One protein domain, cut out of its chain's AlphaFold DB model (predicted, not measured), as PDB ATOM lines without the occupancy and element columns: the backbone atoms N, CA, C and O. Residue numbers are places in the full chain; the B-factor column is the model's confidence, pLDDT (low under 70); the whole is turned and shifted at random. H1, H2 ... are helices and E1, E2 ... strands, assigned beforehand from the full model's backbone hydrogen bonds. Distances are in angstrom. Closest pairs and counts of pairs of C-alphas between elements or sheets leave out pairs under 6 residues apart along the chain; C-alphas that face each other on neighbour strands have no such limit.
ATOM      1  N   TYR A 188      37.822 -44.342 -17.100       79.69
ATOM      2  CA  TYR A 188      37.782 -45.031 -18.395       79.69
ATOM      3  C   TYR A 188      36.785 -44.389 -19.356       79.69
ATOM      4  O   TYR A 188      37.089 -44.214 -20.533       79.69
ATOM      5  N   LEU A 189      35.611 -44.015 -18.849       80.25
ATOM      6  CA  LEU A 189      34.598 -43.327 -19.639       80.25
ATOM      7  C   LEU A 189      35.072 -41.933 -20.045       80.25
ATOM      8  O   LEU A 189      34.936 -41.540 -21.200       80.25
ATOM      9  N   LEU A 190      35.708 -41.221 -19.116       81.75
ATOM     10  CA  LEU A 190      36.332 -39.935 -19.375       81.75
ATOM     11  C   LEU A 190      37.435 -40.049 -20.434       81.75
ATOM     12  O   LEU A 190      37.479 -39.227 -21.343       81.75
ATOM     13  N   LEU A 191      38.287 -41.078 -20.364       81.31
ATOM     14  CA  LEU A 191      39.315 -41.345 -21.374       81.31
ATOM     15  C   LEU A 191      38.704 -41.670 -22.744       81.31
ATOM     16  O   LEU A 191      39.192 -41.192 -23.765       81.31
ATOM     17  N   PHE A 192      37.622 -42.448 -22.784       82.25
ATOM     18  CA  PHE A 192      36.905 -42.719 -24.027       82.25
ATOM     19  C   PHE A 192      36.311 -41.441 -24.633       82.25
ATOM     20  O   PHE A 192      36.532 -41.162 -25.810       82.25
ATOM     21  N   CYS A 193      35.597 -40.643 -23.837       83.88
ATOM     22  CA  CYS A 193      35.041 -39.368 -24.284       83.88
ATOM     23  C   CYS A 193      36.140 -38.395 -24.714       83.88
ATOM     24  O   CYS A 193      35.970 -37.693 -25.707       83.88
ATOM     25  N   LEU A 194      37.282 -38.391 -24.026       83.06
ATOM     26  CA  LEU A 194      38.456 -37.635 -24.434       83.06
ATOM     27  C   LEU A 194      38.942 -38.073 -25.817       83.06
ATOM     28  O   LEU A 194      39.127 -37.223 -26.678       83.06
ATOM     29  N   ASN A 195      39.093 -39.375 -26.066       80.12
ATOM     30  CA  ASN A 195      39.501 -39.879 -27.379       80.12
ATOM     31  C   ASN A 195      38.500 -39.488 -28.474       80.12
ATOM     32  O   ASN A 195      38.911 -39.020 -29.530       80.12
ATOM     33  N   LEU A 196      37.197 -39.578 -28.195       80.50
ATOM     34  CA  LEU A 196      36.145 -39.147 -29.120       80.50
ATOM     35  C   LEU A 196      36.251 -37.648 -29.452       80.50
ATOM     36  O   LEU A 196      36.072 -37.227 -30.591       80.50
ATOM     37  N   VAL A 197      36.571 -36.831 -28.449       81.50
ATOM     38  CA  VAL A 197      36.757 -35.384 -28.590       81.50
ATOM     39  C   VAL A 197      38.063 -35.043 -29.313       81.50
ATOM     40  O   VAL A 197      38.097 -34.051 -30.044       81.50
ATOM     41  N   MET A 198      39.121 -35.826 -29.116       74.44
ATOM     42  CA  MET A 198      40.467 -35.562 -29.632       74.44
ATOM     43  C   MET A 198      40.748 -36.203 -30.991       74.44
ATOM     44  O   MET A 198      41.706 -35.788 -31.638       74.44
ATOM     45  N   ALA A 199      39.920 -37.149 -31.446       67.06
ATOM     46  CA  ALA A 199      39.959 -37.719 -32.790       67.06
ATOM     47  C   ALA A 199      39.619 -36.641 -33.839       67.06
ATOM     48  O   ALA A 199      38.507 -36.556 -34.357       67.06
ATOM     49  N   ARG A 200      40.578 -35.755 -34.111       56.31
ATOM     50  CA  ARG A 200      40.572 -34.815 -35.231       56.31
ATOM     51  C   ARG A 200      41.194 -35.524 -36.428       56.31
ATOM     52  O   ARG A 200      42.297 -36.047 -36.305       56.31
ATOM     53  N   ALA A 201      40.529 -35.496 -37.574       45.50
ATOM     54  CA  ALA A 201      41.229 -35.685 -38.837       45.50
ATOM     55  C   ALA A 201      41.728 -34.333 -39.325       45.50
ATOM     56  O   ALA A 201      41.089 -33.300 -39.107       45.50
ATOM     57  N   ASN A 202      42.860 -34.358 -40.020       39.56
ATOM     58  CA  ASN A 202      43.102 -33.365 -41.049       39.56
ATOM     59  C   ASN A 202      42.094 -33.631 -42.177       39.56
ATOM     60  O   ASN A 202      41.807 -34.789 -42.477       39.56
ATOM     61  N   VAL A 203      41.538 -32.579 -42.782       34.88
ATOM     62  CA  VAL A 203      40.645 -32.692 -43.948       34.88
ATOM     63  C   VAL A 203      41.293 -33.634 -44.979       34.88
ATOM     64  O   VAL A 203      42.358 -33.319 -45.502       34.88
ATOM     65  N   GLY A 204      40.687 -34.807 -45.213       37.00
ATOM     66  CA  GLY A 204      41.182 -35.834 -46.144       37.00
ATOM     67  C   GLY A 204      41.538 -37.204 -45.543       37.00
ATOM     68  O   GLY A 204      41.607 -38.172 -46.298       37.00
ATOM     69  N   ASP A 205      41.701 -37.339 -44.221       40.34
ATOM     70  CA  ASP A 205      41.993 -38.640 -43.591       40.34
ATOM     71  C   ASP A 205      40.706 -39.393 -43.211       40.34
ATOM     72  O   ASP A 205      39.939 -38.975 -42.345       40.34
ATOM     73  N   VAL A 206      40.467 -40.539 -43.859       47.59
ATOM     74  CA  VAL A 206      39.220 -41.321 -43.721       47.59
ATOM     75  C   VAL A 206      39.177 -42.136 -42.414       47.59
ATOM     76  O   VAL A 206      38.097 -42.510 -41.958       47.59
ATOM     77  N   VAL A 207      40.324 -42.405 -41.774       49.62
ATOM     78  CA  VAL A 207      40.423 -43.170 -40.515       49.62
ATOM     79  C   VAL A 207      41.724 -42.808 -39.782       49.62
ATOM     80  O   VAL A 207      42.793 -42.890 -40.383       49.62
ATOM     81  N   ASP A 208      41.684 -42.500 -38.479       48.25
ATOM     82  CA  ASP A 208      42.905 -42.558 -37.661       48.25
ATOM     83  C   ASP A 208      43.289 -44.033 -37.460       48.25
ATOM     84  O   ASP A 208      42.677 -44.766 -36.676       48.25
ATOM     85  N   HIS A 209      44.317 -44.477 -38.184       45.50
ATOM     86  CA  HIS A 209      44.798 -45.857 -38.157       45.50
ATOM     87  C   HIS A 209      45.258 -46.335 -36.766       45.50
ATOM     88  O   HIS A 209      45.383 -47.543 -36.568       45.50
ATOM     89  N   ARG A 210      45.508 -45.439 -35.794       50.09
ATOM     90  CA  ARG A 210      45.922 -45.832 -34.432       50.09
ATOM     91  C   ARG A 210      44.757 -46.158 -33.506       50.09
ATOM     92  O   ARG A 210      44.919 -47.001 -32.629       50.09
ATOM     93  N   SER A 211      43.615 -45.495 -33.668       55.47
ATOM     94  CA  SER A 211      42.464 -45.642 -32.768       55.47
ATOM     95  C   SER A 211      41.301 -46.420 -33.383       55.47
ATOM     96  O   SER A 211      40.421 -46.872 -32.651       55.47
ATOM     97  N   GLY A 212      41.265 -46.566 -34.714       59.56
ATOM     98  CA  GLY A 212      40.102 -47.107 -35.423       59.56
ATOM     99  C   GLY A 212      38.849 -46.231 -35.278       59.56
ATOM    100  O   GLY A 212      37.763 -46.645 -35.679       59.56
ATOM    101  N   MET A 213      38.982 -45.034 -34.692       66.12
ATOM    102  CA  MET A 213      37.904 -44.064 -34.571       66.12
ATOM    103  C   MET A 213      37.827 -43.224 -35.839       66.12
ATOM    104  O   MET A 213      38.837 -42.761 -36.376       66.12
ATOM    105  N   ARG A 214      36.595 -42.998 -36.295       73.75
ATOM    106  CA  ARG A 214      36.336 -41.972 -37.297       73.75
ATOM    107  C   ARG A 214      36.555 -40.599 -36.659       73.75
ATOM    108  O   ARG A 214      36.122 -40.398 -35.520       73.75
ATOM    109  N   PRO A 215      37.211 -39.674 -37.367       76.19
ATOM    110  CA  PRO A 215      37.394 -38.323 -36.870       76.19
ATOM    111  C   PRO A 215      36.047 -37.634 -36.678       76.19
ATOM    112  O   PRO A 215      35.124 -37.864 -37.453       76.19
ATOM    113  N   ARG A 216      35.934 -36.751 -35.686       86.12
ATOM    114  CA  ARG A 216      34.772 -35.860 -35.586       86.12
ATOM    115  C   ARG A 216      34.753 -34.897 -36.776       86.12
ATOM    116  O   ARG A 216      35.802 -34.381 -37.166       86.12
ATOM    117  N   VAL A 217      33.568 -34.593 -37.290       87.38
ATOM    118  CA  VAL A 217      33.372 -33.625 -38.378       87.38
ATOM    119  C   VAL A 217      32.673 -32.399 -37.819       87.38
ATOM    120  O   VAL A 217      31.687 -32.525 -37.095       87.38
ATOM    121  N   ARG A 218      33.197 -31.209 -38.119       88.00
ATOM    122  CA  ARG A 218      32.453 -29.966 -37.914       88.00
ATOM    123  C   ARG A 218      31.584 -29.739 -39.143       88.00
ATOM    124  O   ARG A 218      32.081 -29.818 -40.257       88.00
ATOM    125  N   VAL A 219      30.308 -29.464 -38.931       88.88
ATOM    126  CA  VAL A 219      29.349 -29.203 -40.004       88.88
ATOM    127  C   VAL A 219      29.599 -27.798 -40.548       88.88
ATOM    128  O   VAL A 219      29.425 -26.819 -39.823       88.88
ATOM    129  N   GLU A 220      30.017 -27.700 -41.804       86.62
ATOM    130  CA  GLU A 220      30.162 -26.428 -42.532       86.62
ATOM    131  C   GLU A 220      29.043 -26.256 -43.565       86.62
ATOM    132  O   GLU A 220      28.572 -25.142 -43.776       86.62
ATOM    133  N   ASP A 221      28.549 -27.376 -44.099       87.75
ATOM    134  CA  ASP A 221      27.386 -27.469 -44.971       87.75
ATOM    135  C   ASP A 221      26.299 -28.341 -44.317       87.75
ATOM    136  O   ASP A 221      26.567 -29.435 -43.808       87.75
ATOM    137  N   VAL A 222      25.063 -27.835 -44.275       88.06
ATOM    138  CA  VAL A 222      23.948 -28.527 -43.610       88.06
ATOM    139  C   VAL A 222      23.510 -29.757 -44.395       88.06
ATOM    140  O   VAL A 222      23.197 -30.772 -43.777       88.06
ATOM    141  N   GLU A 223      23.493 -29.700 -45.726       90.44
ATOM    142  CA  GLU A 223      23.084 -30.831 -46.559       90.44
ATOM    143  C   GLU A 223      24.072 -31.987 -46.393       90.44
ATOM    144  O   GLU A 223      23.654 -33.111 -46.110       90.44
ATOM    145  N   GLU A 224      25.378 -31.706 -46.438       89.38
ATOM    146  CA  GLU A 224      26.424 -32.691 -46.150       89.38
ATOM    147  C   GLU A 224      26.276 -33.254 -44.729       89.38
ATOM    148  O   GLU A 224      26.260 -34.473 -44.536       89.38
ATOM    149  N   GLY A 225      26.075 -32.389 -43.730       90.69
ATOM    150  CA  GLY A 225      25.820 -32.814 -42.353       90.69
ATOM    151  C   GLY A 225      24.618 -33.761 -42.236       90.69
ATOM    152  O   GLY A 225      24.688 -34.768 -41.525       90.69
ATOM    153  N   MET A 226      23.533 -33.480 -42.961       93.06
ATOM    154  CA  MET A 226      22.321 -34.302 -42.986       93.06
ATOM    155  C   MET A 226      22.552 -35.671 -43.639       93.06
ATOM    156  O   MET A 226      21.898 -36.636 -43.244       93.06
ATOM    157  N   THR A 227      23.499 -35.798 -44.579       93.19
ATOM    158  CA  THR A 227      23.896 -37.118 -45.112       93.19
ATOM    159  C   THR A 227      24.611 -37.981 -44.071       93.19
ATOM    160  O   THR A 227      24.484 -39.205 -44.088       93.19
ATOM    161  N   ILE A 228      25.340 -37.352 -43.143       91.50
ATOM    162  CA  ILE A 228      26.081 -38.036 -42.079       91.50
ATOM    163  C   ILE A 228      25.147 -38.459 -40.943       91.50
ATOM    164  O   ILE A 228      25.217 -39.587 -40.450       91.50
ATOM    165  N   MET A 229      24.319 -37.526 -40.479       94.94
ATOM    166  CA  MET A 229      23.437 -37.703 -39.334       94.94
ATOM    167  C   MET A 229      22.161 -36.891 -39.577       94.94
ATOM    168  O   MET A 229      22.101 -35.733 -39.169       94.94
ATOM    169  N   PRO A 230      21.126 -37.474 -40.205       94.06
ATOM    170  CA  PRO A 230      19.892 -36.747 -40.502       94.06
ATOM    171  C   PRO A 230      19.143 -36.333 -39.229       94.06
ATOM    172  O   PRO A 230      18.466 -35.309 -39.200       94.06
ATOM    173  N   LEU A 231      19.272 -37.129 -38.165       96.00
ATOM    174  CA  LEU A 231      18.670 -36.870 -36.868       96.00
ATOM    175  C   LEU A 231      19.575 -37.417 -35.764       96.00
ATOM    176  O   LEU A 231      20.062 -38.542 -35.850       96.00
ATOM    177  N   CYS A 232      19.789 -36.632 -34.713       96.88
ATOM    178  CA  CYS A 232      20.440 -37.106 -33.500       96.88
ATOM    179  C   CYS A 232      19.399 -37.757 -32.577       96.88
ATOM    180  O   CYS A 232      18.524 -37.061 -32.069       96.88
ATOM    181  N   ASP A 233      19.523 -39.053 -32.270       95.62
ATOM    182  CA  ASP A 233      18.562 -39.779 -31.405       95.62
ATOM    183  C   ASP A 233      18.535 -39.305 -29.936       95.62
ATOM    184  O   ASP A 233      17.783 -39.831 -29.118       95.62
ATOM    185  N   ILE A 234      19.378 -38.335 -29.572       95.19
ATOM    186  CA  ILE A 234      19.437 -37.766 -28.221       95.19
ATOM    187  C   ILE A 234      18.597 -36.488 -28.134       95.19
ATOM    188  O   ILE A 234      17.750 -36.373 -27.254       95.19
ATOM    189  N   CYS A 235      18.837 -35.517 -29.019       94.88
ATOM    190  CA  CYS A 235      18.131 -34.230 -29.005       94.88
ATOM    191  C   CYS A 235      16.992 -34.146 -30.029       94.88
ATOM    192  O   CYS A 235      16.233 -33.179 -30.013       94.88
ATOM    193  N   LEU A 236      16.871 -35.146 -30.909       95.44
ATOM    194  CA  LEU A 236      15.895 -35.217 -31.996       95.44
ATOM    195  C   LEU A 236      15.983 -34.024 -32.960       95.44
ATOM    196  O   LEU A 236      14.979 -33.597 -33.521       95.44
ATOM    197  N   GLN A 237      17.188 -33.478 -33.138       93.12
ATOM    198  CA  GLN A 237      17.482 -32.402 -34.084       93.12
ATOM    199  C   GLN A 237      18.525 -32.858 -35.104       93.12
ATOM    200  O   GLN A 237      19.371 -33.711 -34.808       93.12
ATOM    201  N   GLY A 238      18.473 -32.268 -36.298       92.81
ATOM    202  CA  GLY A 238      19.517 -32.410 -37.309       92.81
ATOM    203  C   GLY A 238      20.815 -31.678 -36.924       92.81
ATOM    204  O   GLY A 238      20.883 -30.986 -35.901       92.81
ATOM    205  N   PRO A 239      21.882 -31.823 -37.719       92.06
ATOM    206  CA  PRO A 239      23.089 -31.028 -37.583       92.06
ATOM    207  C   PRO A 239      22.829 -29.577 -38.000       92.06
ATOM    208  O   PRO A 239      22.039 -29.293 -38.895       92.06
ATOM    209  N   MET A 240      23.538 -28.655 -37.357       88.38
ATOM    210  CA  MET A 240      23.557 -27.239 -37.731       88.38
ATOM    211  C   MET A 240      24.991 -26.820 -38.034       88.38
ATOM    212  O   MET A 240      25.931 -27.440 -37.521       88.38
ATOM    213  N   ILE A 241      25.161 -25.748 -38.808       85.56
ATOM    214  CA  ILE A 241      26.480 -25.162 -39.067       85.56
ATOM    215  C   ILE A 241      27.202 -24.920 -37.737       85.56
ATOM    216  O   ILE A 241      26.641 -24.397 -36.777       85.56
ATOM    217  N   GLY A 242      28.455 -25.353 -37.677       81.75
ATOM    218  CA  GLY A 242      29.325 -25.245 -36.518       81.75
ATOM    219  C   GLY A 242      29.184 -26.368 -35.494       81.75
ATOM    220  O   GLY A 242      30.093 -26.521 -34.675       81.75
ATOM    221  N   THR A 243      28.137 -27.195 -35.544       87.62
ATOM    222  CA  THR A 243      28.041 -28.368 -34.663       87.62
ATOM    223  C   THR A 243      29.078 -29.425 -35.038       87.62
ATOM    224  O   THR A 243      29.474 -29.549 -36.195       87.62
ATOM    225  N   TYR A 244      29.537 -30.193 -34.049       90.25
ATOM    226  CA  TYR A 244      30.371 -31.368 -34.294       90.25
ATOM    227  C   TYR A 244      29.516 -32.628 -34.310       90.25
ATOM    228  O   TYR A 244      28.722 -32.834 -33.390       90.25
ATOM    229  N   VAL A 245      29.747 -33.494 -35.288       92.56
ATOM    230  CA  VAL A 245      29.178 -34.840 -35.378       92.56
ATOM    231  C   VAL A 245      30.287 -35.867 -35.171       92.56
ATOM    232  O   VAL A 245      31.423 -35.676 -35.609       92.56
ATOM    233  N   SER A 246      29.974 -36.942 -34.453       91.56
ATOM    234  CA  SER A 246      30.908 -38.036 -34.189       91.56
ATOM    235  C   SER A 246      30.199 -39.382 -34.195       91.56
ATOM    236  O   SER A 246      29.008 -39.469 -33.898       91.56
ATOM    237  N   TRP A 247      30.960 -40.440 -34.469       90.44
ATOM    238  CA  TRP A 247      30.476 -41.815 -34.529       90.44
ATOM    239  C   TRP A 247      30.910 -42.606 -33.302       90.44
ATOM    240  O   TRP A 247      32.047 -42.487 -32.842       90.44
ATOM    241  N   LEU A 248      30.027 -43.465 -32.798       89.25
ATOM    242  CA  LEU A 248      30.432 -44.483 -31.836       89.25
ATOM    243  C   LEU A 248      31.177 -45.615 -32.559       89.25
ATOM    244  O   LEU A 248      30.610 -46.208 -33.478       89.25
ATOM    245  N   PRO A 249      32.400 -45.981 -32.143       84.50
ATOM    246  CA  PRO A 249      33.227 -46.939 -32.881       84.50
ATOM    247  C   PRO A 249      32.618 -48.347 -32.952       84.50
ATOM    248  O   PRO A 249      32.790 -49.035 -33.950       84.50
ATOM    249  N   SER A 250      31.869 -48.777 -31.931       86.56
ATOM    250  CA  SER A 250      31.313 -50.139 -31.874       86.56
ATOM    251  C   SER A 250      30.139 -50.393 -32.827       86.56
ATOM    252  O   SER A 250      29.837 -51.546 -33.118       86.56
ATOM    253  N   CYS A 251      29.419 -49.351 -33.246       90.94
ATOM    254  CA  CYS A 251      28.175 -49.498 -34.017       90.94
ATOM    255  C   CYS A 251      28.004 -48.477 -35.146       90.94
ATOM    256  O   CYS A 251      27.024 -48.547 -35.876       90.94
ATOM    257  N   ASN A 252      28.925 -47.517 -35.271       90.12
ATOM    258  CA  ASN A 252      28.937 -46.470 -36.288       90.12
ATOM    259  C   ASN A 252      27.667 -45.591 -36.341       90.12
ATOM    260  O   ASN A 252      27.402 -44.960 -37.358       90.12
ATOM    261  N   HIS A 253      26.898 -45.513 -35.250       94.25
ATOM    262  CA  HIS A 253      25.816 -44.531 -35.128       94.25
ATOM    263  C   HIS A 253      26.410 -43.153 -34.841       94.25
ATOM    264  O   HIS A 253      27.327 -43.037 -34.016       94.25
ATOM    265  N   ALA A 254      25.895 -42.139 -35.534       94.56
ATOM    266  CA  ALA A 254      26.352 -40.761 -35.457       94.56
ATOM    267  C   ALA A 254      25.460 -39.928 -34.529       94.56
ATOM    268  O   ALA A 254      24.247 -40.110 -34.485       94.56
ATOM    269  N   PHE A 255      26.076 -39.006 -33.796       95.81
ATOM    270  CA  PHE A 255      25.405 -38.089 -32.876       95.81
ATOM    271  C   PHE A 255      26.094 -36.730 -32.924       95.81
ATOM    272  O   PHE A 255      27.291 -36.656 -33.230       95.81
ATOM    273  N   HIS A 256      25.406 -35.664 -32.499       95.31
ATOM    274  CA  HIS A 256      26.136 -34.463 -32.101       95.31
ATOM    275  C   HIS A 256      27.112 -34.839 -30.986       95.31
ATOM    276  O   HIS A 256      26.742 -35.487 -30.001       95.31
ATOM    277  N   LEU A 257      28.363 -34.413 -31.122       92.56
ATOM    278  CA  LEU A 257      29.434 -34.783 -30.207       92.56
ATOM    279  C   LEU A 257      29.119 -34.348 -28.768       92.56
ATOM    280  O   LEU A 257      29.322 -35.122 -27.837       92.56
ATOM    281  N   HIS A 258      28.568 -33.145 -28.579       92.50
ATOM    282  CA  HIS A 258      28.171 -32.674 -27.251       92.50
ATOM    283  C   HIS A 258      27.034 -33.524 -26.652       92.50
ATOM    284  O   HIS A 258      27.083 -33.838 -25.462       92.50
ATOM    285  N   CYS A 259      26.052 -33.949 -27.462       94.75
ATOM    286  CA  CYS A 259      24.947 -34.797 -27.010       94.75
ATOM    287  C   CYS A 259      25.455 -36.148 -26.514       94.75
ATOM    288  O   CYS A 259      25.151 -36.537 -25.386       94.75
ATOM    289  N   ILE A 260      26.247 -36.855 -27.328       93.69
ATOM    290  CA  ILE A 260      26.721 -38.189 -26.948       93.69
ATOM    291  C   ILE A 260      27.684 -38.124 -25.766       93.69
ATOM    292  O   ILE A 260      27.563 -38.924 -24.846       93.69
ATOM    293  N   VAL A 261      28.579 -37.135 -25.710       91.69
ATOM    294  CA  VAL A 261      29.497 -36.972 -24.574       91.69
ATOM    295  C   VAL A 261      28.732 -36.729 -23.270       91.69
ATOM    296  O   VAL A 261      29.032 -37.379 -22.269       91.69
ATOM    297  N   ARG A 262      27.714 -35.857 -23.272       91.38
ATOM    298  CA  ARG A 262      26.869 -35.633 -22.088       91.38
ATOM    299  C   ARG A 262      26.072 -36.869 -21.708       91.38
ATOM    300  O   ARG A 262      26.060 -37.221 -20.536       91.38
ATOM    301  N   ARG A 263      25.445 -37.536 -22.680       91.56
ATOM    302  CA  ARG A 263      24.659 -38.754 -22.451       91.56
ATOM    303  C   ARG A 263      25.498 -39.846 -21.799       91.56
ATOM    304  O   ARG A 263      25.030 -40.497 -20.875       91.56
ATOM    305  N   LEU A 264      26.733 -40.034 -22.263       90.00
ATOM    306  CA  LEU A 264      27.633 -41.023 -21.686       90.00
ATOM    307  C   LEU A 264      28.062 -40.611 -20.267       90.00
ATOM    308  O   LEU A 264      27.870 -41.382 -19.334       90.00
ATOM    309  N   LEU A 265      28.606 -39.399 -20.088       86.50
ATOM    310  CA  LEU A 265      29.228 -38.981 -18.822       86.50
ATOM    311  C   LEU A 265      28.237 -38.610 -17.715       86.50
ATOM    312  O   LEU A 265      28.454 -38.985 -16.568       86.50
ATOM    313  N   LEU A 266      27.187 -37.847 -18.025       83.94
ATOM    314  CA  LEU A 266      26.260 -37.329 -17.012       83.94
ATOM    315  C   LEU A 266      25.247 -38.377 -16.554       83.94
ATOM    316  O   LEU A 266      24.786 -38.314 -15.420       83.94
ATOM    317  N   GLU A 267      24.905 -39.331 -17.419       84.31
ATOM    318  CA  GLU A 267      23.949 -40.392 -17.086       84.31
ATOM    319  C   GLU A 267      24.623 -41.728 -16.745       84.31
ATOM    320  O   GLU A 267      23.925 -42.720 -16.545       84.31
ATOM    321  N   ASP A 268      25.962 -41.769 -16.717       78.44
ATOM    322  CA  ASP A 268      26.769 -42.988 -16.528       78.44
ATOM    323  C   ASP A 268      26.323 -44.147 -17.451       78.44
ATOM    324  O   ASP A 268      26.309 -45.332 -17.100       78.44
TER     325      ASP A 268
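AT A GLANCE: This is residues 188 to 268 of the 293 residues of the protein "RING-type domain-containing protein" of Erythranthe guttata (UniProt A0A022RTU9). A small hairpin, E1 and E2, lies in the middle, with H1 and H3 side by side toward one end, short H2 toward the other, and long loops between. The 81 printed residues run H1, H2, E1, E2, H3; the sheet is antiparallel. Mostly helix, with under half in named elements, it is compact: radius of gyration of the C-alphas 12.1 A, spans 34 by 31 by 21 A.

IN THESE COORDINATES: E1 is residues 244 to 247, E2 254 to 256, H2 222 to 228. H3, residues 257 to 266, spans 13.8 A. H1, residues 188 to 198, 14.9 A, begins at C-alpha (37.782, -45.031, -18.395); H3 ends at (26.260, -37.329, -17.012).

HOW THE PARTS SIT: Hairpin E1 and E2 is antiparallel, 151 degrees; N 246 and O 255, 3.0 A, are within hydrogen-bond range. H3 touches H1, closest C-alphas Val 261 and Cys 193, 6.0 A, at a shallow tilt of 12 degrees, opposite ways. H2 and H3 are apart. In H1, H2 and H3 every O i to N i+4 pair is within hydrogen-bond range.

THE WHOLE: The farthest C-alphas, Tyr 188 and Glu 223, are 34.8 A apart. The printed part has no cut. Links H1 to H2 and H2 to E1 are long. Residues 199 to 213 have pLDDT under 70.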